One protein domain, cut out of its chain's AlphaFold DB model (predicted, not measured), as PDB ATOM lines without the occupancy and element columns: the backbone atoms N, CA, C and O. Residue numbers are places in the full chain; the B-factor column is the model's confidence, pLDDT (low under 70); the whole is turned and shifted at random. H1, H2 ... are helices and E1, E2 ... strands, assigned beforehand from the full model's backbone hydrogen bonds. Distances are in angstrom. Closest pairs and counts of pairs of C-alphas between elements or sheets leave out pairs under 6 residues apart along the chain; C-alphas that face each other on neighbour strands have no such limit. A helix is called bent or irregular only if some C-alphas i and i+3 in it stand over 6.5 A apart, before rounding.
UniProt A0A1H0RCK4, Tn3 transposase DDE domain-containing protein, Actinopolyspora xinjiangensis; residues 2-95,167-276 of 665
ATOM      1  N   GLU A   2     178.027 143.747 162.504       76.25
ATOM      2  CA  GLU A   2     179.395 144.310 162.453       76.25
ATOM      3  C   GLU A   2     180.301 143.816 163.586       76.25
ATOM      4  O   GLU A   2     181.398 143.349 163.322       76.25
ATOM      5  N   THR A   3     179.810 143.794 164.828       79.19
ATOM      6  CA  THR A   3     180.576 143.268 165.972       79.19
ATOM      7  C   THR A   3     180.967 141.797 165.804       79.19
ATOM      8  O   THR A   3     182.076 141.421 166.151       79.19
ATOM      9  N   VAL A   4     180.081 140.963 165.250       81.69
ATOM     10  CA  VAL A   4     180.339 139.522 165.068       81.69
ATOM     11  C   VAL A   4     181.385 139.296 163.991       81.69
ATOM     12  O   VAL A   4     182.315 138.528 164.195       81.69
ATOM     13  N   LEU A   5     181.246 139.996 162.863       86.50
ATOM     14  CA  LEU A   5     182.217 139.929 161.774       86.50
ATOM     15  C   LEU A   5     183.586 140.434 162.236       86.50
ATOM     16  O   LEU A   5     184.574 139.752 162.013       86.50
ATOM     17  N   ALA A   6     183.636 141.533 162.993       88.81
ATOM     18  CA  ALA A   6     184.884 142.046 163.550       88.81
ATOM     19  C   ALA A   6     185.578 141.050 164.503       88.81
ATOM     20  O   ALA A   6     186.802 140.960 164.501       88.81
ATOM     21  N   GLU A   7     184.835 140.298 165.327       89.62
ATOM     22  CA  GLU A   7     185.432 139.243 166.165       89.62
ATOM     23  C   GLU A   7     185.918 138.041 165.334       89.62
ATOM     24  O   GLU A   7     186.980 137.488 165.625       89.62
ATOM     25  N   ILE A   8     185.206 137.673 164.263       92.62
ATOM     26  CA  ILE A   8     185.653 136.639 163.313       92.62
ATOM     27  C   ILE A   8     186.932 137.082 162.588       92.62
ATOM     28  O   ILE A   8     187.869 136.290 162.459       92.62
ATOM     29  N   ASP A   9     187.014 138.343 162.167       93.50
ATOM     30  CA  ASP A   9     188.197 138.905 161.512       93.50
ATOM     31  C   ASP A   9     189.403 138.899 162.458       93.50
ATOM     32  O   ASP A   9     190.500 138.510 162.060       93.50
ATOM     33  N   LYS A  10     189.205 139.236 163.742       92.94
ATOM     34  CA  LYS A  10     190.255 139.122 164.769       92.94
ATOM     35  C   LYS A  10     190.731 137.684 164.934       92.94
ATOM     36  O   LYS A  10     191.937 137.452 164.971       92.94
ATOM     37  N   LEU A  11     189.808 136.724 165.031       93.50
ATOM     38  CA  LEU A  11     190.163 135.309 165.147       93.50
ATOM     39  C   LEU A  11     190.958 134.838 163.924       93.50
ATOM     40  O   LEU A  11     191.959 134.141 164.065       93.50
ATOM     41  N   THR A  12     190.535 135.260 162.733       94.00
ATOM     42  CA  THR A  12     191.201 134.945 161.467       94.00
ATOM     43  C   THR A  12     192.609 135.535 161.424       94.00
ATOM     44  O   THR A  12     193.559 134.811 161.139       94.00
ATOM     45  N   ALA A  13     192.767 136.810 161.784       93.75
ATOM     46  CA  ALA A  13     194.060 137.489 161.816       93.75
ATOM     47  C   ALA A  13     195.043 136.833 162.800       93.75
ATOM     48  O   ALA A  13     196.221 136.680 162.490       93.75
ATOM     49  N   VAL A  14     194.568 136.400 163.973       92.44
ATOM     50  CA  VAL A  14     195.414 135.694 164.948       92.44
ATOM     51  C   VAL A  14     195.798 134.301 164.441       92.44
ATOM     52  O   VAL A  14     196.963 133.925 164.540       92.44
ATOM     53  N   ARG A  15     194.864 133.555 163.835       91.75
ATOM     54  CA  ARG A  15     195.143 132.231 163.247       91.75
ATOM     55  C   ARG A  15     196.131 132.300 162.077       91.75
ATOM     56  O   ARG A  15     196.940 131.392 161.916       91.75
ATOM     57  N   GLN A  16     196.113 133.382 161.294       94.44
ATOM     58  CA  GLN A  16     197.060 133.617 160.194       94.44
ATOM     59  C   GLN A  16     198.520 133.744 160.652       94.44
ATOM     60  O   GLN A  16     199.419 133.575 159.834       94.44
ATOM     61  N   LEU A  17     198.775 133.982 161.946       92.38
ATOM     62  CA  LEU A  17     200.132 133.949 162.501       92.38
ATOM     63  C   LEU A  17     200.746 132.539 162.486       92.38
ATOM     64  O   LEU A  17     201.958 132.420 162.638       92.38
ATOM     65  N   GLY A  18     199.935 131.485 162.323       92.00
ATOM     66  CA  GLY A  18     200.424 130.114 162.168       92.00
ATOM     67  C   GLY A  18     201.118 129.553 163.412       92.00
ATOM     68  O   GLY A  18     202.043 128.754 163.282       92.00
ATOM     69  N   LEU A  19     200.705 129.979 164.613       91.69
ATOM     70  CA  LEU A  19     201.267 129.454 165.860       91.69
ATOM     71  C   LEU A  19     200.969 127.942 165.983       91.69
ATOM     72  O   LEU A  19     199.807 127.554 165.838       91.69
ATOM     73  N   PRO A  20     201.974 127.086 166.260       90.12
ATOM     74  CA  PRO A  20     201.771 125.642 166.397       90.12
ATOM     75  C   PRO A  20     200.777 125.293 167.507       90.12
ATOM     76  O   PRO A  20     200.839 125.877 168.584       90.12
ATOM     77  N   SER A  21     199.917 124.291 167.295       82.62
ATOM     78  CA  SER A  21     198.878 123.898 168.264       82.62
ATOM     79  C   SER A  21     199.420 123.389 169.612       82.62
ATOM     80  O   SER A  21     198.692 123.358 170.596       82.62
ATOM     81  N   GLY A  22     200.689 122.982 169.658       85.12
ATOM     82  CA  GLY A  22     201.385 122.548 170.869       85.12
ATOM     83  C   GLY A  22     202.428 123.544 171.377       85.12
ATOM     84  O   GLY A  22     203.276 123.149 172.166       85.12
ATOM     85  N   LEU A  23     202.415 124.810 170.927       91.31
ATOM     86  CA  LEU A  23     203.496 125.775 171.203       91.31
ATOM     87  C   LEU A  23     203.829 125.922 172.697       91.31
ATOM     88  O   LEU A  23     204.982 126.148 173.048       91.31
ATOM     89  N   PHE A  24     202.822 125.801 173.563       93.06
ATOM     90  CA  PHE A  24     202.971 125.893 175.014       93.06
ATOM     91  C   PHE A  24     202.574 124.600 175.744       93.06
ATOM     92  O   PHE A  24     202.238 124.664 176.920       93.06
ATOM     93  N   ALA A  25     202.597 123.442 175.073       87.75
ATOM     94  CA  ALA A  25     202.192 122.166 175.678       87.75
ATOM     95  C   ALA A  25     203.053 121.781 176.897       87.75
ATOM     96  O   ALA A  25     202.530 121.252 177.873       87.75
ATOM     97  N   ASP A  26     204.344 122.123 176.873       90.06
ATOM     98  CA  ASP A  26     205.289 121.840 177.964       90.06
ATOM     99  C   ASP A  26     205.315 122.934 179.051       90.06
ATOM    100  O   ASP A  26     206.084 122.863 180.011       90.06
ATOM    101  N   ALA A  27     204.506 123.986 178.901       91.44
ATOM    102  CA  ALA A  27     204.425 125.089 179.849       91.44
ATOM    103  C   ALA A  27     203.127 125.010 180.655       91.44
ATOM    104  O   ALA A  27     202.058 124.712 180.130       91.44
ATOM    105  N   SER A  28     203.190 125.355 181.944       90.69
ATOM    106  CA  SER A  28     201.969 125.428 182.748       90.69
ATOM    107  C   SER A  28     201.043 126.541 182.244       90.69
ATOM    108  O   SER A  28     201.491 127.649 181.933       90.69
ATOM    109  N   GLU A  29     199.731 126.289 182.242       87.00
ATOM    110  CA  GLU A  29     198.723 127.283 181.841       87.00
ATOM    111  C   GLU A  29     198.863 128.596 182.637       87.00
ATOM    112  O   GLU A  29     198.721 129.689 182.084       87.00
ATOM    113  N   LYS A  30     199.222 128.503 183.927       87.25
ATOM    114  CA  LYS A  30     199.472 129.661 184.804       87.25
ATOM    115  C   LYS A  30     200.622 130.535 184.302       87.25
ATOM    116  O   LYS A  30     200.522 131.761 184.337       87.25
ATOM    117  N   LEU A  31     201.703 129.921 183.821       90.38
ATOM    118  CA  LEU A  31     202.861 130.642 183.300       90.38
ATOM    119  C   LEU A  31     202.523 131.364 181.990       90.38
ATOM    120  O   LEU A  31     202.831 132.548 181.837       90.38
ATOM    121  N   VAL A  32     201.819 130.688 181.079       92.69
ATOM    122  CA  VAL A  32     201.362 131.286 179.813       92.69
ATOM    123  C   VAL A  32     200.402 132.450 180.084       92.69
ATOM    124  O   VAL A  32     200.551 133.526 179.499       92.69
ATOM    125  N   ALA A  33     199.479 132.283 181.039       89.31
ATOM    126  CA  ALA A  33     198.582 133.342 181.498       89.31
ATOM    127  C   ALA A  33     199.339 134.555 182.050       89.31
ATOM    128  O   ALA A  33     198.990 135.695 181.719       89.31
ATOM    129  N   ALA A  34     200.406 134.334 182.822       87.31
ATOM    130  CA  ALA A  34     201.261 135.404 183.326       87.31
ATOM    131  C   ALA A  34     201.973 136.156 182.186       87.31
ATOM    132  O   ALA A  34     201.950 137.390 182.146       87.31
ATOM    133  N   TRP A  35     202.539 135.445 181.204       92.31
ATOM    134  CA  TRP A  35     203.174 136.061 180.031       92.31
ATOM    135  C   TRP A  35     202.189 136.865 179.182       92.31
ATOM    136  O   TRP A  35     202.471 138.012 178.821       92.31
ATOM    137  N   ARG A  36     200.994 136.327 178.925       92.44
ATOM    138  CA  ARG A  36     199.924 137.059 178.236       92.44
ATOM    139  C   ARG A  36     199.475 138.287 179.026       92.44
ATOM    140  O   ARG A  36     199.258 139.346 178.438       92.44
ATOM    141  N   ALA A  37     199.329 138.181 180.348       88.56
ATOM    142  CA  ALA A  37     198.963 139.314 181.198       88.56
ATOM    143  C   ALA A  37     200.020 140.425 181.137       88.56
ATOM    144  O   ALA A  37     199.665 141.603 181.031       88.56
ATOM    145  N   ARG A  38     201.304 140.053 181.123       87.75
ATOM    146  CA  ARG A  38     202.423 140.976 180.931       87.75
ATOM    147  C   ARG A  38     202.370 141.665 179.574       87.75
ATOM    148  O   ARG A  38     202.454 142.892 179.524       87.75
ATOM    149  N   ALA A  39     202.162 140.917 178.495       91.38
ATOM    150  CA  ALA A  39     202.037 141.480 177.154       91.38
ATOM    151  C   ALA A  39     200.870 142.481 177.052       91.38
ATOM    152  O   ALA A  39     201.062 143.601 176.590       91.38
ATOM    153  N   MET A  40     199.686 142.124 177.570       89.38
ATOM    154  CA  MET A  40     198.499 142.997 177.575       89.38
ATOM    155  C   MET A  40     198.682 144.288 178.376       89.38
ATOM    156  O   MET A  40     198.051 145.304 178.081       89.38
ATOM    157  N   ARG A  41     199.488 144.244 179.441       85.81
ATOM    158  CA  ARG A  41     199.729 145.392 180.322       85.81
ATOM    159  C   ARG A  41     200.883 146.263 179.834       85.81
ATOM    160  O   ARG A  41     200.889 147.436 180.195       85.81
ATOM    161  N   SER A  42     201.754 145.757 178.967       84.19
ATOM    162  CA  SER A  42     202.860 146.515 178.368       84.19
ATOM    163  C   SER A  42     202.358 147.544 177.350       84.19
ATOM    164  O   SER A  42     201.342 147.334 176.679       84.19
ATOM    165  N   TYR A  43     203.050 148.673 177.223       83.94
ATOM    166  CA  TYR A  43     202.873 149.566 176.082       83.94
ATOM    167  C   TYR A  43     203.598 149.000 174.849       83.94
ATOM    168  O   TYR A  43     204.563 148.245 174.984       83.94
ATOM    169  N   PRO A  44     203.184 149.373 173.622       88.38
ATOM    170  CA  PRO A  44     203.910 148.977 172.416       88.38
ATOM    171  C   PRO A  44     205.389 149.393 172.416       88.38
ATOM    172  O   PRO A  44     206.203 148.686 171.833       88.38
ATOM    173  N   SER A  45     205.743 150.507 173.070       88.00
ATOM    174  CA  SER A  45     207.135 150.922 173.300       88.00
ATOM    175  C   SER A  45     207.895 149.902 174.147       88.00
ATOM    176  O   SER A  45     208.928 149.414 173.712       88.00
ATOM    177  N   ASP A  46     207.330 149.482 175.280       85.56
ATOM    178  CA  ASP A  46     207.983 148.557 176.214       85.56
ATOM    179  C   ASP A  46     208.293 147.209 175.544       85.56
ATOM    180  O   ASP A  46     209.338 146.597 175.768       85.56
ATOM    181  N   LEU A  47     207.385 146.748 174.676       88.88
ATOM    182  CA  LEU A  47     207.605 145.547 173.876       88.88
ATOM    183  C   LEU A  47     208.717 145.756 172.840       88.88
ATOM    184  O   LEU A  47     209.526 144.852 172.644       88.88
ATOM    185  N   ARG A  48     208.782 146.920 172.180       89.88
ATOM    186  CA  ARG A  48     209.847 147.243 171.210       89.88
ATOM    187  C   ARG A  48     211.226 147.310 171.863       89.88
ATOM    188  O   ARG A  48     212.168 146.806 171.257       89.88
ATOM    189  N   ASP A  49     211.299 147.844 173.075       89.62
ATOM    190  CA  ASP A  49     212.541 148.012 173.838       89.62
ATOM    191  C   ASP A  49     212.998 146.710 174.523       89.62
ATOM    192  O   ASP A  49     214.143 146.590 174.957       89.62
ATOM    193  N   SER A  50     212.118 145.706 174.612       89.12
ATOM    194  CA  SER A  50     212.455 144.382 175.144       89.12
ATOM    195  C   SER A  50     213.355 143.588 174.181       89.12
ATOM    196  O   SER A  50     213.187 143.703 172.960       89.12
ATOM    197  N   PRO A  51     214.239 142.702 174.697       94.44
ATOM    198  CA  PRO A  51     214.988 141.755 173.872       94.44
ATOM    199  C   PRO A  51     214.069 140.987 172.922       94.44
ATOM    200  O   PRO A  51     212.920 140.685 173.265       94.44
ATOM    201  N   ARG A  52     214.563 140.671 171.721       94.94
ATOM    202  CA  ARG A  52     213.745 140.099 170.643       94.94
ATOM    203  C   ARG A  52     213.043 138.818 171.088       94.94
ATOM    204  O   ARG A  52     211.862 138.654 170.805       94.94
ATOM    205  N   GLU A  53     213.753 137.950 171.790       94.56
ATOM    206  CA  GLU A  53     213.283 136.661 172.291       94.56
ATOM    207  C   GLU A  53     212.132 136.874 173.278       94.56
ATOM    208  O   GLU A  53     211.056 136.307 173.116       94.56
ATOM    209  N   VAL A  54     212.310 137.789 174.236       92.81
ATOM    210  CA  VAL A  54     211.279 138.152 175.218       92.81
ATOM    211  C   VAL A  54     210.055 138.740 174.522       92.81
ATOM    212  O   VAL A  54     208.931 138.324 174.799       92.81
ATOM    213  N   ARG A  55     210.253 139.685 173.594       94.38
ATOM    214  CA  ARG A  55     209.160 140.291 172.825       94.38
ATOM    215  C   ARG A  55     208.361 139.224 172.078       94.38
ATOM    216  O   ARG A  55     207.134 139.241 172.147       94.38
ATOM    217  N   LEU A  56     209.035 138.319 171.369       94.44
ATOM    218  CA  LEU A  56     208.379 137.270 170.591       94.44
ATOM    219  C   LEU A  56     207.620 136.293 171.489       94.44
ATOM    220  O   LEU A  56     206.466 136.010 171.192       94.44
ATOM    221  N   THR A  57     208.196 135.859 172.611       94.00
ATOM    222  CA  THR A  57     207.508 134.977 173.567       94.00
ATOM    223  C   THR A  57     206.260 135.636 174.155       94.00
ATOM    224  O   THR A  57     205.198 135.019 174.194       94.00
ATOM    225  N   LEU A  58     206.348 136.906 174.566       94.44
ATOM    226  CA  LEU A  58     205.205 137.642 175.119       94.44
ATOM    227  C   LEU A  58     204.094 137.848 174.080       94.44
ATOM    228  O   LEU A  58     202.919 137.669 174.399       94.44
ATOM    229  N   LEU A  59     204.452 138.197 172.842       95.00
ATOM    230  CA  LEU A  59     203.489 138.344 171.747       95.00
ATOM    231  C   LEU A  59     202.882 136.999 171.333       95.00
ATOM    232  O   LEU A  59     201.682 136.935 171.084       95.00
ATOM    233  N   ALA A  60     203.671 135.925 171.310       95.25
ATOM    234  CA  ALA A  60     203.184 134.582 171.026       95.25
ATOM    235  C   ALA A  60     202.202 134.113 172.104       95.25
ATOM    236  O   ALA A  60     201.101 133.696 171.763       95.25
ATOM    237  N   ALA A  61     202.537 134.264 173.391       95.50
ATOM    238  CA  ALA A  61     201.639 133.936 174.503       95.50
ATOM    239  C   ALA A  61     200.350 134.771 174.461       95.50
ATOM    240  O   ALA A  61     199.254 134.251 174.673       95.50
ATOM    241  N   LEU A  62     200.469 136.064 174.131       94.94
ATOM    242  CA  LEU A  62     199.326 136.941 173.918       94.94
ATOM    243  C   LEU A  62     198.415 136.409 172.812       94.94
ATOM    244  O   LEU A  62     197.239 136.169 173.060       94.94
ATOM    245  N   CYS A  63     198.938 136.232 171.602       94.69
ATOM    246  CA  CYS A  63     198.160 135.790 170.447       94.69
ATOM    247  C   CYS A  63     197.575 134.389 170.653       94.69
ATOM    248  O   CYS A  63     196.397 134.187 170.365       94.69
ATOM    249  N   TRP A  64     198.348 133.472 171.236       93.38
ATOM    250  CA  TRP A  64     197.921 132.122 171.593       93.38
ATOM    251  C   TRP A  64     196.664 132.132 172.467       93.38
ATOM    252  O   TRP A  64     195.625 131.610 172.074       93.38
ATOM    253  N   MET A  65     196.707 132.817 173.610       93.06
ATOM    254  CA  MET A  65     195.542 132.890 174.495       93.06
ATOM    255  C   MET A  65     194.410 133.738 173.916       93.06
ATOM    256  O   MET A  65     193.240 133.434 174.132       93.06
ATOM    257  N   ARG A  66     194.721 134.803 173.163       92.56
ATOM    258  CA  ARG A  66     193.694 135.629 172.511       92.56
ATOM    259  C   ARG A  66     192.896 134.829 171.489       92.56
ATOM    260  O   ARG A  66     191.694 135.055 171.396       92.56
ATOM    261  N   GLN A  67     193.516 133.893 170.769       92.69
ATOM    262  CA  GLN A  67     192.802 132.978 169.875       92.69
ATOM    263  C   GLN A  67     191.720 132.205 170.634       92.69
ATOM    264  O   GLN A  67     190.571 132.131 170.194       92.69
ATOM    265  N   THR A  68     192.085 131.675 171.795       91.81
ATOM    266  CA  THR A  68     191.202 130.903 172.663       91.81
ATOM    267  C   THR A  68     190.090 131.756 173.265       91.81
ATOM    268  O   THR A  68     188.916 131.414 173.138       91.81
ATOM    269  N   GLU A  69     190.430 132.926 173.813       92.62
ATOM    270  CA  GLU A  69     189.467 133.885 174.372       92.62
ATOM    271  C   GLU A  69     188.444 134.367 173.331       92.62
ATOM    272  O   GLU A  69     187.260 134.500 173.638       92.62
ATOM    273  N   ILE A  70     188.886 134.647 172.099       93.44
ATOM    274  CA  ILE A  70     187.990 135.069 171.014       93.44
ATOM    275  C   ILE A  70     187.094 133.902 170.587       93.44
ATOM    276  O   ILE A  70     185.904 134.106 170.354       93.44
ATOM    277  N   THR A  71     187.634 132.681 170.523       94.75
ATOM    278  CA  THR A  71     186.840 131.484 170.210       94.75
ATOM    279  C   THR A  71     185.742 131.282 171.258       94.75
ATOM    280  O   THR A  71     184.578 131.155 170.885       94.75
ATOM    281  N   ASP A  72     186.069 131.356 172.553       94.06
ATOM    282  CA  ASP A  72     185.082 131.269 173.640       94.06
ATOM    283  C   ASP A  72     184.008 132.365 173.535       94.06
ATOM    284  O   ASP A  72     182.812 132.082 173.638       94.06
ATOM    285  N   ALA A  73     184.416 133.610 173.262       91.25
ATOM    286  CA  ALA A  73     183.494 134.733 173.100       91.25
ATOM    287  C   ALA A  73     182.543 134.557 171.903       91.25
ATOM    288  O   ALA A  73     181.368 134.918 171.989       91.25
ATOM    289  N   LEU A  74     183.018 133.990 170.788       93.06
ATOM    290  CA  LEU A  74     182.185 133.685 169.622       93.06
ATOM    291  C   LEU A  74     181.173 132.566 169.912       93.06
ATOM    292  O   LEU A  74     180.038 132.649 169.437       93.06
ATOM    293  N   VAL A  75     181.541 131.560 170.714       94.50
ATOM    294  CA  VAL A  75     180.603 130.519 171.174       94.50
ATOM    295  C   VAL A  75     179.539 131.109 172.101       94.50
ATOM    296  O   VAL A  75     178.348 130.879 171.886       94.50
ATOM    297  N   ASP A  76     179.933 131.934 173.076       90.69
ATOM    298  CA  ASP A  76     178.992 132.635 173.962       90.69
ATOM    299  C   ASP A  76     178.022 133.512 173.153       90.69
ATOM    300  O   ASP A  76     176.806 133.518 173.383       90.69
ATOM    301  N   LEU A  77     178.546 134.207 172.142       88.50
ATOM    302  CA  LEU A  77     177.756 135.015 171.227       88.50
ATOM    303  C   LEU A  77     176.787 134.160 170.398       88.50
ATOM    304  O   LEU A  77     175.627 134.548 170.252       88.50
ATOM    305  N   LEU A  78     177.207 132.993 169.897       91.31
ATOM    306  CA  LEU A  78     176.325 132.046 169.206       91.31
ATOM    307  C   LEU A  78     175.174 131.601 170.118       91.31
ATOM    308  O   LEU A  78     174.008 131.714 169.733       91.31
ATOM    309  N   ILE A  79     175.480 131.163 171.342       90.62
ATOM    310  CA  ILE A  79     174.484 130.732 172.337       90.62
ATOM    311  C   ILE A  79     173.482 131.859 172.626       90.62
ATOM    312  O   ILE A  79     172.266 131.630 172.636       90.62
ATOM    313  N   GLY A  80     173.979 133.083 172.830       85.81
ATOM    314  CA  GLY A  80     173.157 134.267 173.075       85.81
ATOM    315  C   GLY A  80     172.270 134.637 171.881       85.81
ATOM    316  O   GLY A  80     171.086 134.942 172.056       85.81
ATOM    317  N   LEU A  81     172.803 134.561 170.658       85.00
ATOM    318  CA  LEU A  81     172.051 134.813 169.428       85.00
ATOM    319  C   LEU A  81     170.927 133.799 169.228       85.00
ATOM    320  O   LEU A  81     169.790 134.207 168.991       85.00
ATOM    321  N   VAL A  82     171.218 132.502 169.357       86.50
ATOM    322  CA  VAL A  82     170.205 131.444 169.225       86.50
ATOM    323  C   VAL A  82     169.106 131.629 170.267       86.50
ATOM    324  O   VAL A  82     167.923 131.589 169.932       86.50
ATOM    325  N   HIS A  83     169.470 131.930 171.517       84.75
ATOM    326  CA  HIS A  83     168.487 132.205 172.562       84.75
ATOM    327  C   HIS A  83     167.593 133.410 172.226       84.75
ATOM    328  O   HIS A  83     166.376 133.363 172.415       84.75
ATOM    329  N   LYS A  84     168.173 134.487 171.685       81.25
ATOM    330  CA  LYS A  84     167.425 135.674 171.252       81.25
ATOM    331  C   LYS A  84     166.479 135.376 170.086       81.25
ATOM    332  O   LYS A  84     165.376 135.918 170.055       81.25
ATOM    333  N   ILE A  85     166.892 134.534 169.137       80.00
ATOM    334  CA  ILE A  85     166.038 134.095 168.022       80.00
ATOM    335  C   ILE A  85     164.856 133.287 168.565       80.00
ATOM    336  O   ILE A  85     163.714 133.609 168.243       80.00
ATOM    337  N   ASN A  86     165.122 132.316 169.445       76.44
ATOM    338  CA  ASN A  86     164.087 131.457 170.015       76.44
ATOM    339  C   ASN A  86     163.082 132.252 170.860       76.44
ATOM    340  O   ASN A  86     161.890 132.218 170.598       76.44
ATOM    341  N   THR A  87     163.561 133.077 171.794       75.50
ATOM    342  CA  THR A  87     162.683 133.906 172.647       75.50
ATOM    343  C   THR A  87     161.853 134.911 171.856       75.50
ATOM    344  O   THR A  87     160.736 135.239 172.254       75.50
ATOM    345  N   LYS A  88     162.379 135.427 170.737       74.62
ATOM    346  CA  LYS A  88     161.603 136.276 169.831       74.62
ATOM    347  C   LYS A  88     160.510 135.467 169.132       74.62
ATOM    348  O   LYS A  88     159.396 135.967 169.041       74.62
ATOM    349  N   ALA A  89     160.829 134.268 168.647       69.62
ATOM    350  CA  ALA A  89     159.853 133.382 168.021       69.62
ATOM    351  C   ALA A  89     158.737 133.004 169.007       69.62
ATOM    352  O   ALA A  89     157.571 133.207 168.689       69.62
ATOM    353  N   ASP A  90     159.093 132.575 170.222       68.81
ATOM    354  CA  ASP A  90     158.137 132.187 171.266       68.81
ATOM    355  C   ASP A  90     157.172 133.331 171.603       68.81
ATOM    356  O   ASP A  90     155.957 133.156 171.565       68.81
ATOM    357  N   ARG A  91     157.694 134.542 171.851       71.19
ATOM    358  CA  ARG A  91     156.865 135.723 172.161       71.19
ATOM    359  C   ARG A  91     155.924 136.109 171.027       71.19
ATOM    360  O   ARG A  91     154.834 136.612 171.280       71.19
ATOM    361  N   GLU A  92     156.370 135.949 169.789       70.44
ATOM    362  CA  GLU A  92     155.573 136.274 168.611       70.44
ATOM    363  C   GLU A  92     154.433 135.257 168.437       70.44
ATOM    364  O   GLU A  92     153.292 135.664 168.229       70.44
ATOM    365  N   VAL A  93     154.710 133.962 168.653       67.44
ATOM    366  CA  VAL A  93     153.689 132.900 168.698       67.44
ATOM    367  C   VAL A  93     152.693 133.142 169.839       67.44
ATOM    368  O   VAL A  93     151.487 133.111 169.609       67.44
ATOM    369  N   GLU A  94     153.165 133.436 171.055       64.19
ATOM    370  CA  GLU A  94     152.304 133.748 172.207       64.19
ATOM    371  C   GLU A  94     151.405 134.963 171.951       64.19
ATOM    372  O   GLU A  94     150.226 134.964 172.316       64.19
ATOM    373  N   ARG A  95     151.945 136.010 171.316       68.25
ATOM    374  CA  ARG A  95     151.190 137.218 170.983       68.25
ATOM    375  C   ARG A  95     150.075 136.919 169.988       68.25
ATOM    376  O   ARG A  95     148.937 137.304 170.242       68.25
ATOM    377  N   ASN A 167     166.454 137.728 157.420       65.69
ATOM    378  CA  ASN A 167     167.641 137.900 156.566       65.69
ATOM    379  C   ASN A 167     168.882 138.386 157.339       65.69
ATOM    380  O   ASN A 167     170.006 138.060 156.970       65.69
ATOM    381  N   HIS A 168     168.700 139.150 158.422       69.88
ATOM    382  CA  HIS A 168     169.807 139.625 159.250       69.88
ATOM    383  C   HIS A 168     170.558 138.486 159.959       69.88
ATOM    384  O   HIS A 168     171.785 138.442 159.900       69.88
ATOM    385  N   TYR A 169     169.849 137.557 160.610       74.38
ATOM    386  CA  TYR A 169     170.488 136.442 161.319       74.38
ATOM    387  C   TYR A 169     171.073 135.419 160.345       74.38
ATOM    388  O   TYR A 169     172.185 134.941 160.561       74.38
ATOM    389  N   ARG A 170     170.389 135.171 159.222       78.50
ATOM    390  CA  ARG A 170     170.862 134.256 158.173       78.50
ATOM    391  C   ARG A 170     172.131 134.739 157.466       78.50
ATOM    392  O   ARG A 170     172.905 133.923 156.992       78.50
ATOM    393  N   ARG A 171     172.398 136.050 157.442       79.94
ATOM    394  CA  ARG A 171     173.682 136.597 156.957       79.94
ATOM    395  C   ARG A 171     174.831 136.439 157.955       79.94
ATOM    396  O   ARG A 171     175.986 136.483 157.555       79.94
ATOM    397  N   MET A 172     174.525 136.309 159.243       82.81
ATOM    398  CA  MET A 172     175.515 136.345 160.322       82.81
ATOM    399  C   MET A 172     175.877 134.951 160.848       82.81
ATOM    400  O   MET A 172     177.013 134.736 161.254       82.81
ATOM    401  N   LEU A 173     174.936 134.007 160.834       86.94
ATOM    402  CA  LEU A 173     175.145 132.654 161.349       86.94
ATOM    403  C   LEU A 173     176.109 131.809 160.500       86.94
ATOM    404  O   LEU A 173     176.997 131.215 161.098       86.94
ATOM    405  N   PRO A 174     176.033 131.770 159.156       88.44
ATOM    406  CA  PRO A 174     176.960 130.967 158.361       88.44
ATOM    407  C   PRO A 174     178.447 131.306 158.556       88.44
ATOM    408  O   PRO A 174     179.224 130.376 158.766       88.44
ATOM    409  N   PRO A 175     178.893 132.583 158.535       89.75
ATOM    410  CA  PRO A 175     180.298 132.886 158.810       89.75
ATOM    411  C   PRO A 175     180.688 132.560 160.257       89.75
ATOM    412  O   PRO A 175     181.808 132.119 160.487       89.75
ATOM    413  N   LEU A 176     179.769 132.713 161.219       91.50
ATOM    414  CA  LEU A 176     180.012 132.355 162.618       91.50
ATOM    415  C   LEU A 176     180.185 130.842 162.805       91.50
ATOM    416  O   LEU A 176     181.149 130.419 163.431       91.50
ATOM    417  N   LEU A 177     179.291 130.030 162.234       93.56
ATOM    418  CA  LEU A 177     179.385 128.570 162.279       93.56
ATOM    419  C   LEU A 177     180.659 128.077 161.584       93.56
ATOM    420  O   LEU A 177     181.337 127.209 162.116       93.56
ATOM    421  N   ALA A 178     181.027 128.670 160.445       92.06
ATOM    422  CA  ALA A 178     182.245 128.309 159.720       92.06
ATOM    423  C   ALA A 178     183.541 128.687 160.465       92.06
ATOM    424  O   ALA A 178     184.561 128.024 160.295       92.06
ATOM    425  N   ALA A 179     183.523 129.743 161.285       92.88
ATOM    426  CA  ALA A 179     184.685 130.152 162.077       92.88
ATOM    427  C   ALA A 179     184.966 129.215 163.273       92.88
ATOM    428  O   ALA A 179     186.091 129.200 163.792       92.88
ATOM    429  N   LEU A 180     183.962 128.446 163.709       95.19
ATOM    430  CA  LEU A 180     184.001 127.587 164.892       95.19
ATOM    431  C   LEU A 180     184.201 126.115 164.499       95.19
ATOM    432  O   LEU A 180     183.418 125.530 163.759       95.19
ATOM    433  N   GLY A 181     185.257 125.492 165.026       94.56
ATOM    434  CA  GLY A 181     185.572 124.086 164.767       94.56
ATOM    435  C   GLY A 181     184.816 123.141 165.698       94.56
ATOM    436  O   GLY A 181     185.409 122.650 166.655       94.56
ATOM    437  N   PHE A 182     183.530 122.896 165.440       97.06
ATOM    438  CA  PHE A 182     182.712 121.994 166.263       97.06
ATOM    439  C   PHE A 182     183.231 120.546 166.234       97.06
ATOM    440  O   PHE A 182     183.675 120.038 165.196       97.06
ATOM    441  N   ARG A 183     183.166 119.882 167.388       96.25
ATOM    442  CA  ARG A 183     183.574 118.493 167.627       96.25
ATOM    443  C   ARG A 183     182.625 117.844 168.635       96.25
ATOM    444  O   ARG A 183     181.949 118.542 169.388       96.25
ATOM    445  N   CYS A 184     182.556 116.517 168.627       95.56
ATOM    446  CA  CYS A 184     181.668 115.745 169.487       95.56
ATOM    447  C   CYS A 184     182.244 114.341 169.701       95.56
ATOM    448  O   CYS A 184     182.550 113.659 168.723       95.56
ATOM    449  N   ASN A 185     182.359 113.912 170.960       92.19
ATOM    450  CA  ASN A 185     182.809 112.555 171.302       92.19
ATOM    451  C   ASN A 185     181.619 111.600 171.488       92.19
ATOM    452  O   ASN A 185     181.737 110.398 171.265       92.19
ATOM    453  N   ASN A 186     180.451 112.134 171.857       90.62
ATOM    454  CA  ASN A 186     179.257 111.352 172.141       90.62
ATOM    455  C   ASN A 186     178.469 111.029 170.862       90.62
ATOM    456  O   ASN A 186     177.864 111.900 170.233       90.62
ATOM    457  N   THR A 187     178.405 109.748 170.504       91.94
ATOM    458  CA  THR A 187     177.700 109.271 169.304       91.94
ATOM    459  C   THR A 187     176.204 109.590 169.307       91.94
ATOM    460  O   THR A 187     175.611 109.703 168.239       91.94
ATOM    461  N   ALA A 188     175.577 109.802 170.470       92.31
ATOM    462  CA  ALA A 188     174.169 110.204 170.545       92.31
ATOM    463  C   ALA A 188     173.911 111.612 169.969       92.31
ATOM    464  O   ALA A 188     172.803 111.892 169.509       92.31
ATOM    465  N   TYR A 189     174.927 112.483 169.959       93.44
ATOM    466  CA  TYR A 189     174.840 113.864 169.470       93.44
ATOM    467  C   TYR A 189     175.426 114.047 168.061       93.44
ATOM    468  O   TYR A 189     175.323 115.132 167.485       93.44
ATOM    469  N   TRP A 190     175.956 112.984 167.446       93.88
ATOM    470  CA  TRP A 190     176.417 112.990 166.051       93.88
ATOM    471  C   TRP A 190     175.393 113.492 165.022       93.88
ATOM    472  O   TRP A 190     175.816 114.177 164.086       93.88
ATOM    473  N   PRO A 191     174.069 113.258 165.169       96.38
ATOM    474  CA  PRO A 191     173.079 113.847 164.267       96.38
ATOM    475  C   PRO A 191     173.177 115.378 164.159       96.38
ATOM    476  O   PRO A 191     172.918 115.936 163.095       96.38
ATOM    477  N   ILE A 192     173.609 116.071 165.221       95.81
ATOM    478  CA  ILE A 192     173.837 117.524 165.194       95.81
ATOM    479  C   ILE A 192     175.037 117.862 164.302       95.81
ATOM    480  O   ILE A 192     174.959 118.803 163.518       95.81
ATOM    481  N   MET A 193     176.121 117.085 164.371       95.81
ATOM    482  CA  MET A 193     177.308 117.287 163.529       95.81
ATOM    483  C   MET A 193     176.973 117.114 162.043       95.81
ATOM    484  O   MET A 193     177.277 117.992 161.237       95.81
ATOM    485  N   GLN A 194     176.239 116.051 161.704       95.56
ATOM    486  CA  GLN A 194     175.730 115.815 160.348       95.56
ATOM    487  C   GLN A 194     174.811 116.951 159.875       95.56
ATOM    488  O   GLN A 194     174.879 117.388 158.724       95.56
ATOM    489  N   ALA A 195     173.967 117.480 160.767       95.75
ATOM    490  CA  ALA A 195     173.117 118.616 160.446       95.75
ATOM    491  C   ALA A 195     173.930 119.887 160.156       95.75
ATOM    492  O   ALA A 195     173.586 120.628 159.238       95.75
ATOM    493  N   LEU A 196     175.016 120.142 160.893       95.25
ATOM    494  CA  LEU A 196     175.900 121.284 160.639       95.25
ATOM    495  C   LEU A 196     176.615 121.173 159.291       95.25
ATOM    496  O   LEU A 196     176.704 122.167 158.570       95.25
ATOM    497  N   GLU A 197     177.059 119.973 158.916       94.06
ATOM    498  CA  GLU A 197     177.614 119.708 157.585       94.06
ATOM    499  C   GLU A 197     176.577 119.966 156.485       94.06
ATOM    500  O   GLU A 197     176.878 120.611 155.478       94.06
ATOM    501  N   LEU A 198     175.329 119.531 156.690       93.75
ATOM    502  CA  LEU A 198     174.222 119.832 155.785       93.75
ATOM    503  C   LEU A 198     173.985 121.347 155.667       93.75
ATOM    504  O   LEU A 198     173.887 121.861 154.552       93.75
ATOM    505  N   LEU A 199     173.945 122.083 156.785       91.69
ATOM    506  CA  LEU A 199     173.778 123.542 156.757       91.69
ATOM    507  C   LEU A 199     174.910 124.233 155.991       91.69
ATOM    508  O   LEU A 199     174.658 125.181 155.247       91.69
ATOM    509  N   GLN A 200     176.142 123.746 156.139       90.19
ATOM    510  CA  GLN A 200     177.299 124.273 155.427       90.19
ATOM    511  C   GLN A 200     177.206 124.019 153.914       90.19
ATOM    512  O   GLN A 200     177.498 124.927 153.138       90.19
ATOM    513  N   ARG A 201     176.745 122.836 153.476       90.75
ATOM    514  CA  ARG A 201     176.522 122.527 152.047       90.75
ATOM    515  C   ARG A 201     175.433 123.397 151.415       90.75
ATOM    516  O   ARG A 201     175.549 123.788 150.260       90.75
ATOM    517  N   TYR A 202     174.399 123.744 152.182       88.88
ATOM    518  CA  TYR A 202     173.268 124.566 151.728       88.88
ATOM    519  C   TYR A 202     173.447 126.071 151.975       88.88
ATOM    520  O   TYR A 202     172.484 126.833 151.827       88.88
ATOM    521  N   ARG A 203     174.654 126.512 152.350       83.75
ATOM    522  CA  ARG A 203     174.958 127.901 152.719       83.75
ATOM    523  C   ARG A 203     174.660 128.902 151.603       83.75
ATOM    524  O   ARG A 203     174.062 129.941 151.879       83.75
ATOM    525  N   ASP A 204     175.070 128.587 150.377       83.56
ATOM    526  CA  ASP A 204     174.967 129.490 149.221       83.56
ATOM    527  C   ASP A 204     173.687 129.260 148.397       83.56
ATOM    528  O   ASP A 204     173.399 129.982 147.442       83.56
ATOM    529  N   THR A 205     172.872 128.276 148.788       84.06
ATOM    530  CA  THR A 205     171.591 127.977 148.145       84.06
ATOM    531  C   THR A 205     170.568 129.067 148.454       84.06
ATOM    532  O   THR A 205     170.315 129.355 149.629       84.06
ATOM    533  N   ASP A 206     169.903 129.596 147.414       76.94
ATOM    534  CA  ASP A 206     168.892 130.660 147.530       76.94
ATOM    535  C   ASP A 206     167.910 130.368 148.677       76.94
ATOM    536  O   ASP A 206     167.353 129.271 148.817       76.94
ATOM    537  N   GLY A 207     167.700 131.374 149.526       70.25
ATOM    538  CA  GLY A 207     166.799 131.294 150.664       70.25
ATOM    539  C   GLY A 207     165.331 131.059 150.298       70.25
ATOM    540  O   GLY A 207     164.565 130.679 151.184       70.25
ATOM    541  N   LYS A 208     164.949 131.243 149.026       73.69
ATOM    542  CA  LYS A 208     163.634 130.893 148.466       73.69
ATOM    543  C   LYS A 208     163.433 129.389 148.291       73.69
ATOM    544  O   LYS A 208     162.287 128.938 148.248       73.69
ATOM    545  N   VAL A 209     164.509 128.602 148.204       83.25
ATOM    546  CA  VAL A 209     164.409 127.140 148.139       83.25
ATOM    547  C   VAL A 209     163.884 126.642 149.484       83.25
ATOM    548  O   VAL A 209     164.558 126.756 150.510       83.25
ATOM    549  N   ARG A 210     162.650 126.129 149.471       82.19
ATOM    550  CA  ARG A 210     161.873 125.806 150.676       82.19
ATOM    551  C   ARG A 210     162.271 124.483 151.328       82.19
ATOM    552  O   ARG A 210     162.211 124.385 152.551       82.19
ATOM    553  N   PHE A 211     162.654 123.493 150.534       89.12
ATOM    554  CA  PHE A 211     162.903 122.122 150.983       89.12
ATOM    555  C   PHE A 211     164.342 121.706 150.678       89.12
ATOM    556  O   PHE A 211     164.944 122.238 149.744       89.12
ATOM    557  N   TYR A 212     164.882 120.772 151.459       90.69
ATOM    558  CA  TYR A 212     166.089 120.046 151.056       90.69
ATOM    559  C   TYR A 212     165.786 119.143 149.853       90.69
ATOM    560  O   TYR A 212     164.627 118.774 149.629       90.69
ATOM    561  N   ALA A 213     166.809 118.820 149.058       88.00
ATOM    562  CA  ALA A 213     166.648 117.870 147.963       88.00
ATOM    563  C   ALA A 213     166.270 116.483 148.517       88.00
ATOM    564  O   ALA A 213     166.706 116.110 149.602       88.00
ATOM    565  N   GLY A 214     165.448 115.724 147.785       83.25
ATOM    566  CA  GLY A 214     164.942 114.424 148.255       83.25
ATOM    567  C   GLY A 214     166.018 113.345 148.420       83.25
ATOM    568  O   GLY A 214     165.792 112.370 149.122       83.25
ATOM    569  N   GLU A 215     167.178 113.536 147.794       85.75
ATOM    570  CA  GLU A 215     168.339 112.641 147.874       85.75
ATOM    571  C   GLU A 215     169.217 112.924 149.104       85.75
ATOM    572  O   GLU A 215     170.116 112.150 149.423       85.75
ATOM    573  N   GLU A 216     168.968 114.029 149.813       88.94
ATOM    574  CA  GLU A 216     169.724 114.367 151.012       88.94
ATOM    575  C   GLU A 216     169.319 113.513 152.204       88.94
ATOM    576  O   GLU A 216     168.142 113.405 152.558       88.94
ATOM    577  N   SER A 217     170.325 113.015 152.919       87.81
ATOM    578  CA  SER A 217     170.125 112.482 154.260       87.81
ATOM    579  C   SER A 217     170.065 113.638 155.258       87.81
ATOM    580  O   SER A 217     171.079 114.259 155.580       87.81
ATOM    581  N   VAL A 218     168.856 113.961 155.718       93.50
ATOM    582  CA  VAL A 218     168.619 115.035 156.687       93.50
ATOM    583  C   VAL A 218     168.331 114.417 158.062       93.50
ATOM    584  O   VAL A 218     167.282 113.790 158.232       93.50
ATOM    585  N   PRO A 219     169.214 114.580 159.064       93.56
ATOM    586  CA  PRO A 219     169.022 113.956 160.370       93.56
ATOM    587  C   PRO A 219     167.873 114.624 161.131       93.56
ATOM    588  O   PRO A 219     167.962 115.790 161.519       93.56
ATOM    589  N   VAL A 220     166.775 113.895 161.340       92.25
ATOM    590  CA  VAL A 220     165.598 114.369 162.092       92.25
ATOM    591  C   VAL A 220     165.672 113.934 163.553       92.25
ATOM    592  O   VAL A 220     165.455 114.744 164.458       92.25
ATOM    593  N   ASP A 221     165.972 112.660 163.798       91.06
ATOM    594  CA  ASP A 221     166.137 112.127 165.147       91.06
ATOM    595  C   ASP A 221     167.407 112.701 165.795       91.06
ATOM    596  O   ASP A 221     168.446 112.831 165.155       91.06
ATOM    597  N   GLY A 222     167.305 113.120 167.058       86.50
ATOM    598  CA  GLY A 222     168.391 113.803 167.776       86.50
ATOM    599  C   GLY A 222     168.550 115.298 167.458       86.50
ATOM    600  O   GLY A 222     169.208 116.002 168.215       86.50
ATOM    601  N   VAL A 223     167.906 115.811 166.402       92.19
ATOM    602  CA  VAL A 223     167.995 117.229 165.994       92.19
ATOM    603  C   VAL A 223     166.664 117.957 166.142       92.19
ATOM    604  O   VAL A 223     166.631 119.082 166.636       92.19
ATOM    605  N   VAL A 224     165.561 117.337 165.717       88.94
ATOM    606  CA  VAL A 224     164.231 117.956 165.710       88.94
ATOM    607  C   VAL A 224     163.422 117.458 166.915       88.94
ATOM    608  O   VAL A 224     163.086 116.266 166.983       88.94
ATOM    609  N   PRO A 225     163.046 118.346 167.859       82.94
ATOM    610  CA  PRO A 225     162.179 117.983 168.973       82.94
ATOM    611  C   PRO A 225     160.859 117.379 168.485       82.94
ATOM    612  O   PRO A 225     160.290 117.833 167.493       82.94
ATOM    613  N   LYS A 226     160.320 116.389 169.209       81.56
ATOM    614  CA  LYS A 226     159.075 115.693 168.818       81.56
ATOM    615  C   LYS A 226     157.920 116.659 168.534       81.56
ATOM    616  O   LYS A 226     157.260 116.519 167.511       81.56
ATOM    617  N   ALA A 227     157.747 117.676 169.380       71.56
ATOM    618  CA  ALA A 227     156.708 118.698 169.232       71.56
ATOM    619  C   ALA A 227     156.858 119.574 167.970       71.56
ATOM    620  O   ALA A 227     155.912 120.245 167.576       71.56
ATOM    621  N   TRP A 228     158.032 119.577 167.332       76.56
ATOM    622  CA  TRP A 228     158.347 120.417 166.174       76.56
ATOM    623  C   TRP A 228     158.400 119.621 164.866       76.56
ATOM    624  O   TRP A 228     158.461 120.220 163.794       76.56
ATOM    625  N   ARG A 229     158.327 118.283 164.917       83.50
ATOM    626  CA  ARG A 229     158.410 117.426 163.720       83.50
ATOM    627  C   ARG A 229     157.361 117.783 162.681       83.50
ATOM    628  O   ARG A 229     157.696 117.939 161.516       83.50
ATOM    629  N   GLU A 230     156.124 118.000 163.110       77.62
ATOM    630  CA  GLU A 230     155.029 118.381 162.213       77.62
ATOM    631  C   GLU A 230     155.195 119.794 161.636       77.62
ATOM    632  O   GLU A 230     154.614 120.108 160.604       77.62
ATOM    633  N   ALA A 231     155.993 120.667 162.259       75.12
ATOM    634  CA  ALA A 231     156.313 121.982 161.706       75.12
ATOM    635  C   ALA A 231     157.443 121.913 160.664       75.12
ATOM    636  O   ALA A 231     157.475 122.742 159.754       75.12
ATOM    637  N   VAL A 232     158.331 120.923 160.778       83.75
ATOM    638  CA  VAL A 232     159.530 120.749 159.943       83.75
ATOM    639  C   VAL A 232     159.279 119.838 158.739       83.75
ATOM    640  O   VAL A 232     159.783 120.113 157.651       83.75
ATOM    641  N   ILE A 233     158.502 118.773 158.926       87.00
ATOM    642  CA  ILE A 233     158.197 117.762 157.912       87.00
ATOM    643  C   ILE A 233     156.801 118.040 157.356       87.00
ATOM    644  O   ILE A 233     155.848 118.245 158.113       87.00
ATOM    645  N   ASP A 234     156.677 118.095 156.033       84.19
ATOM    646  CA  ASP A 234     155.378 118.231 155.378       84.19
ATOM    647  C   ASP A 234     154.649 116.884 155.224       84.19
ATOM    648  O   ASP A 234     155.185 115.816 155.507       84.19
ATOM    649  N   GLU A 235     153.403 116.929 154.752       81.06
ATOM    650  CA  GLU A 235     152.561 115.738 154.551       81.06
ATOM    651  C   GLU A 235     153.145 114.740 153.533       81.06
ATOM    652  O   GLU A 235     152.740 113.583 153.499       81.06
ATOM    653  N   ARG A 236     154.104 115.177 152.703       82.38
ATOM    654  CA  ARG A 236     154.804 114.352 151.708       82.38
ATOM    655  C   ARG A 236     156.162 113.856 152.217       82.38
ATOM    656  O   ARG A 236     156.934 113.319 151.430       82.38
ATOM    657  N   GLY A 237     156.475 114.066 153.497       84.00
ATOM    658  CA  GLY A 237     157.745 113.674 154.108       84.00
ATOM    659  C   GLY A 237     158.926 114.588 153.767       84.00
ATOM    660  O   GLY A 237     160.059 114.272 154.119       84.00
ATOM    661  N   ARG A 238     158.704 115.724 153.093       89.25
ATOM    662  CA  ARG A 238     159.774 116.657 152.711       89.25
ATOM    663  C   ARG A 238     160.114 117.572 153.875       89.25
ATOM    664  O   ARG A 238     159.226 118.075 154.563       89.25
ATOM    665  N   ILE A 239     161.403 117.846 154.048       90.12
ATOM    666  CA  ILE A 239     161.903 118.637 155.175       90.12
ATOM    667  C   ILE A 239     162.094 120.092 154.756       90.12
ATOM    668  O   ILE A 239     162.838 120.399 153.819       90.12
ATOM    669  N   GLU A 240     161.409 120.999 155.451       87.00
ATOM    670  CA  GLU A 240     161.545 122.437 155.240       87.00
ATOM    671  C   GLU A 240     162.861 122.969 155.818       87.00
ATOM    672  O   GLU A 240     163.160 122.777 156.996       87.00
ATOM    673  N   ARG A 241     163.614 123.726 155.011       87.81
ATOM    674  CA  ARG A 241     164.958 124.211 155.367       87.81
ATOM    675  C   ARG A 241     164.969 125.133 156.580       87.81
ATOM    676  O   ARG A 241     165.694 124.871 157.528       87.81
ATOM    677  N   ILE A 242     164.160 126.195 156.574       83.50
ATOM    678  CA  ILE A 242     164.212 127.232 157.621       83.50
ATOM    679  C   ILE A 242     163.782 126.699 159.002       83.50
ATOM    680  O   ILE A 242     164.517 126.908 159.966       83.50
ATOM    681  N   PRO A 243     162.638 125.995 159.145       82.75
ATOM    682  CA  PRO A 243     162.273 125.380 160.420       82.75
ATOM    683  C   PRO A 243     163.319 124.370 160.905       82.75
ATOM    684  O   PRO A 243     163.635 124.345 162.092       82.75
ATOM    685  N   TYR A 244     163.898 123.584 159.992       88.81
ATOM    686  CA  TYR A 244     164.964 122.646 160.325       88.81
ATOM    687  C   TYR A 244     166.238 123.358 160.806       88.81
ATOM    688  O   TYR A 244     166.745 123.022 161.870       88.81
ATOM    689  N   GLU A 245     166.717 124.379 160.083       89.00
ATOM    690  CA  GLU A 245     167.866 125.222 160.458       89.00
ATOM    691  C   GLU A 245     167.712 125.768 161.890       89.00
ATOM    692  O   GLU A 245     168.655 125.731 162.678       89.00
ATOM    693  N   LEU A 246     166.510 126.219 162.266       85.56
ATOM    694  CA  LEU A 246     166.221 126.674 163.627       85.56
ATOM    695  C   LEU A 246     166.314 125.548 164.661       85.56
ATOM    696  O   LEU A 246     166.917 125.754 165.714       85.56
ATOM    697  N   CYS A 247     165.762 124.367 164.371       88.00
ATOM    698  CA  CYS A 247     165.901 123.203 165.248       88.00
ATOM    699  C   CYS A 247     167.370 122.806 165.431       88.00
ATOM    700  O   CYS A 247     167.784 122.555 166.559       88.00
ATOM    701  N   VAL A 248     168.177 122.832 164.362       92.75
ATOM    702  CA  VAL A 248     169.627 122.580 164.440       92.75
ATOM    703  C   VAL A 248     170.296 123.571 165.381       92.75
ATOM    704  O   VAL A 248     171.062 123.165 166.247       92.75
ATOM    705  N   LEU A 249     169.993 124.865 165.255       91.25
ATOM    706  CA  LEU A 249     170.584 125.900 166.103       91.25
ATOM    707  C   LEU A 249     170.202 125.737 167.579       91.25
ATOM    708  O   LEU A 249     171.061 125.894 168.446       91.25
ATOM    709  N   VAL A 250     168.936 125.421 167.870       89.00
ATOM    710  CA  VAL A 250     168.458 125.177 169.241       89.00
ATOM    711  C   VAL A 250     169.138 123.944 169.836       89.00
ATOM    712  O   VAL A 250     169.709 124.036 170.922       89.00
ATOM    713  N   SER A 251     169.158 122.831 169.102       92.81
ATOM    714  CA  SER A 251     169.800 121.588 169.538       92.81
ATOM    715  C   SER A 251     171.311 121.756 169.712       92.81
ATOM    716  O   SER A 251     171.860 121.317 170.719       92.81
ATOM    717  N   LEU A 252     171.981 122.476 168.803       95.31
ATOM    718  CA  LEU A 252     173.393 122.839 168.939       95.31
ATOM    719  C   LEU A 252     173.637 123.679 170.194       95.31
ATOM    720  O   LEU A 252     174.576 123.413 170.937       95.31
ATOM    721  N   ARG A 253     172.807 124.697 170.450       93.81
ATOM    722  CA  ARG A 253     172.936 125.535 171.649       93.81
ATOM    723  C   ARG A 253     172.851 124.693 172.917       93.81
ATOM    724  O   ARG A 253     173.627 124.925 173.841       93.81
ATOM    725  N   ASP A 254     171.898 123.774 172.987       91.81
ATOM    726  CA  ASP A 254     171.728 122.940 174.173       91.81
ATOM    727  C   ASP A 254     172.898 121.957 174.327       91.81
ATOM    728  O   ASP A 254     173.454 121.875 175.420       91.81
ATOM    729  N   ALA A 255     173.360 121.346 173.229       94.88
ATOM    730  CA  ALA A 255     174.536 120.472 173.211       94.88
ATOM    731  C   ALA A 255     175.845 121.193 173.593       94.88
ATOM    732  O   ALA A 255     176.670 120.631 174.312       94.88
ATOM    733  N   LEU A 256     176.025 122.452 173.174       95.19
ATOM    734  CA  LEU A 256     177.153 123.293 173.593       95.19
ATOM    735  C   LEU A 256     177.100 123.583 175.095       95.19
ATOM    736  O   LEU A 256     178.111 123.478 175.781       95.19
ATOM    737  N   ARG A 257     175.917 123.913 175.635       91.31
ATOM    738  CA  ARG A 257     175.749 124.254 177.060       91.31
ATOM    739  C   ARG A 257     176.062 123.095 178.003       91.31
ATOM    740  O   ARG A 257     176.464 123.363 179.133       91.31
ATOM    741  N   CYS A 258     175.879 121.852 177.563       90.44
ATOM    742  CA  CYS A 258     176.304 120.659 178.297       90.44
ATOM    743  C   CYS A 258     177.667 120.106 177.849       90.44
ATOM    744  O   CYS A 258     178.119 119.123 178.422       90.44
ATOM    745  N   ARG A 259     178.343 120.758 176.892       92.06
ATOM    746  CA  ARG A 259     179.646 120.362 176.321       92.06
ATOM    747  C   ARG A 259     179.667 118.977 175.662       92.06
ATOM    748  O   ARG A 259     180.732 118.406 175.468       92.06
ATOM    749  N   GLU A 260     178.504 118.474 175.249       94.50
ATOM    750  CA  GLU A 260     178.395 117.275 174.400       94.50
ATOM    751  C   GLU A 260     178.901 117.567 172.983       94.50
ATOM    752  O   GLU A 260     179.533 116.734 172.332       94.50
ATOM    753  N   VAL A 261     178.662 118.800 172.528       96.44
ATOM    754  CA  VAL A 261     179.386 119.417 171.419       96.44
ATOM    755  C   VAL A 261     180.332 120.453 172.014       96.44
ATOM    756  O   VAL A 261     179.931 121.261 172.852       96.44
ATOM    757  N   TYR A 262     181.577 120.448 171.561       96.62
ATOM    758  CA  TYR A 262     182.617 121.379 171.986       96.62
ATOM    759  C   TYR A 262     183.292 122.014 170.768       96.62
ATOM    760  O   TYR A 262     183.035 121.633 169.622       96.62
ATOM    761  N   VAL A 263     184.124 123.029 170.994       96.81
ATOM    762  CA  VAL A 263     184.772 123.791 169.921       96.81
ATOM    763  C   VAL A 263     186.285 123.708 170.053       96.81
ATOM    764  O   VAL A 263     186.866 124.087 171.065       96.81
ATOM    765  N   ALA A 264     186.943 123.242 168.994       93.31
ATOM    766  CA  ALA A 264     188.395 123.166 168.936       93.31
ATOM    767  C   ALA A 264     189.035 124.560 169.065       93.31
ATOM    768  O   ALA A 264     188.640 125.515 168.389       93.31
ATOM    769  N   GLY A 265     190.053 124.661 169.922       89.50
ATOM    770  CA  GLY A 265     190.761 125.910 170.210       89.50
ATOM    771  C   GLY A 265     190.050 126.838 171.200       89.50
ATOM    772  O   GLY A 265     190.588 127.905 171.481       89.50
ATOM    773  N   ALA A 266     188.882 126.456 171.721       92.88
ATOM    774  CA  ALA A 266     188.241 127.085 172.875       92.88
ATOM    775  C   ALA A 266     188.912 126.631 174.188       92.88
ATOM    776  O   ALA A 266     189.627 125.632 174.185       92.88
ATOM    777  N   ASN A 267     188.687 127.340 175.302       91.00
ATOM    778  CA  ASN A 267     189.101 126.878 176.637       91.00
ATOM    779  C   ASN A 267     187.880 126.551 177.490       91.00
ATOM    780  O   ASN A 267     187.743 125.445 177.992       91.00
ATOM    781  N   ARG A 268     186.938 127.490 177.609       90.31
ATOM    782  CA  ARG A 268     185.687 127.259 178.342       90.31
ATOM    783  C   ARG A 268     184.817 126.200 177.664       90.31
ATOM    784  O   ARG A 268     184.172 125.401 178.341       90.31
ATOM    785  N   TRP A 269     184.800 126.215 176.333       94.69
ATOM    786  CA  TRP A 269     184.027 125.293 175.497       94.69
ATOM    787  C   TRP A 269     184.903 124.211 174.849       94.69
ATOM    788  O   TRP A 269     184.589 123.758 173.747       94.69
ATOM    789  N   ARG A 270     186.019 123.840 175.500       93.50
ATOM    790  CA  ARG A 270     186.930 122.771 175.054       93.50
ATOM    791  C   ARG A 270     186.345 121.377 175.286       93.50
ATOM    792  O   ARG A 270     185.261 121.246 175.858       93.50
ATOM    793  N   ASN A 271     187.063 120.354 174.827       93.38
ATOM    794  CA  ASN A 271     186.700 118.961 175.069       93.38
ATOM    795  C   ASN A 271     186.585 118.709 176.587       93.38
ATOM    796  O   ASN A 271     187.572 118.906 177.294       93.38
ATOM    797  N   PRO A 272     185.422 118.278 177.110       91.06
ATOM    798  CA  PRO A 272     185.262 118.033 178.542       91.06
ATOM    799  C   PRO A 272     186.175 116.922 179.080       91.06
ATOM    800  O   PRO A 272     186.466 116.925 180.271       91.06
ATOM    801  N   GLU A 273     186.650 115.997 178.240       88.81
ATOM    802  CA  GLU A 273     187.605 114.961 178.661       88.81
ATOM    803  C   GLU A 273     188.973 115.539 179.044       88.81
ATOM    804  O   GLU A 273     189.652 114.971 179.891       88.81
ATOM    805  N   GLU A 274     189.356 116.696 178.490       87.50
ATOM    806  CA  GLU A 274     190.605 117.387 178.852       87.50
ATOM    807  C   GLU A 274     190.550 118.007 180.260       87.50
ATOM    808  O   GLU A 274     191.584 118.372 180.815       87.50
ATOM    809  N   ASP A 275     189.356 118.134 180.854       87.00
ATOM    810  CA  ASP A 275     189.183 118.608 182.232       87.00
ATOM    811  C   ASP A 275     189.248 117.473 183.266       87.00
ATOM    812  O   ASP A 275     189.260 117.741 184.472       87.00
ATOM    813  N   LEU A 276     189.238 116.212 182.822       86.94
ATOM    814  CA  LEU A 276     189.238 115.049 183.702       86.94
ATOM    815  C   LEU A 276     190.672 114.570 183.977       86.94
ATOM    816  O   LEU A 276     191.519 114.612 183.082       86.94
TER     817      LEU A 276
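Overview. This is residues 2 to 95 and 167 to 276 of the 665 residues of the protein "Tn3 transposase DDE domain-containing protein" of Actinopolyspora xinjiangensis (UniProt A0A1H0RCK4). A tiny sheet of two strands, E1 and E2, sits in the middle of the domain beside one very long helix, H4, which runs along the longest axis like a spine with the other parts set along it. H1 and H5 run along one stretch of H4 in a loose bundle of three, H2 crosses H4 nearer its first residue with the short H3 close by, and on the other side of the sheet's position H8 crosses H4, with H6 and H7 packed on H8; residues 87 to 95 of H4 stick out. The printed part has 204 residues, with nine named helices and two named strands in the order H1 H2 H3 H4 H5 E1 H6 H7 H8 E2 H9; the sheet's order is E1 - E2, antiparallel, and the class is mostly helix. The whole is loose, with a radius of gyration of the C-alphas of 20.5 A, and elongated, spanning 70 by 37 by 34 A.

Along the chain. Strand E1 is residues 181 to 184, 10.3 A from first to last C-alpha, and E2 is residues 261 to 264, 10.1 A. H4, residues 52 to 95, is 62.6 A long, from C-alpha 52 at (213.745, 140.099, 170.643) to C-alpha 95 at (151.190, 137.218, 170.983). H1, residues 2 to 15, begins at C-alpha 2 at (179.395, 144.310, 162.453) and is 19.9 A long. H2, residues 29 to 41, is 18.2 A long, and H3 is residues 44 to 49. H5, residues 167 to 179, is 19.5 A long and only just irregular, C-alphas 171 and 174 being 6.7 A apart. H6, residues 187 to 201, is 21.8 A long and irregular, with 7.3 A between C-alphas 188 and 191. H7, residues 226 to 232, is irregular, with 7.2 A between C-alphas 227 and 230. H8, residues 241 to 257, is 24.2 A long, and H9 is residues 272 to 275.

Arrangement. E1 and E2 are antiparallel neighbours at 138 degrees, with N 183 and O 262 at 2.8 A and N 262 and O 183 at 2.9 A, within hydrogen-bond range. The closest C-alphas of H8 and E2 are those of Ala 255 and Val 261, 5.3 A apart; those of E1 and H6 are Cys 184 and Trp 190, 6.9 A. The closest C-alphas of H4 and E2 are those of Thr 71 and Val 263, 8.0 A. H4 is the hub, touching four helices. H1, H4 and H5 form an up and down bundle, each helix running against the one before it in the chain. H1 touches residues 63 to 74 of H4, closest at the C-alphas of Leu 11 and Gln 67, 5.9 A, opposite ways at a shallow tilt of 32 degrees, only just short of steep. H5 and H4 only just touch, with 3 pairs of C-alphas within 8 A, the closest those of Leu 74 and Leu 176, 7.5 A. H2 touches residues 57 to 65 of H4, about perpendicular at 88 degrees, the closest C-alphas being those of Arg 36 and Leu 62, 4.4 A. H3 is close to H4 but not clearly touching, with the C-alphas of Leu 47 and Arg 55 closest at 5.6 A. H8 touches residues 78 to 86 of H4 at a steep tilt of 55 degrees, closest at the C-alphas of Ile 79 and Arg 253, 5.5 A. H6 touches H8 at a steep tilt of 45 degrees, closest at the C-alphas of Ile 192 and Leu 252, 6.5 A. H7 and H8 form a helical hairpin, closest at the C-alphas of Val 232 and Pro 243, 5.4 A. H9 touches no helix; its closest C-alpha to E2 is Pro 272, 7.8 A from that of Tyr 262. Every O i to N i+4 pair is within hydrogen-bond range in H1, H2, H3 and H8; the counts are 39 of 40 in H4, 6 of 9 in H5, 8 of 11 in H6 and 1 of 3 in H7, where 3 of 4 O i to N i+3 pairs are within range, and H9 is too short for an O i to N i+4 pair.

Size, cuts and confidence. The two C-alphas farthest apart are those of Asp 49 and Glu 235, 70.8 A. Residues 96 to 166 are not printed, and C-alphas 95 and 167 across the cut are 21.9 A apart. The links H1 to H2, of 13 residues, and H6 to H7, of 24, are long. The mean pLDDT of the printed part is 88.3; it is under 70 at residues 89 to 90, 93 to 95 and 167 to 168.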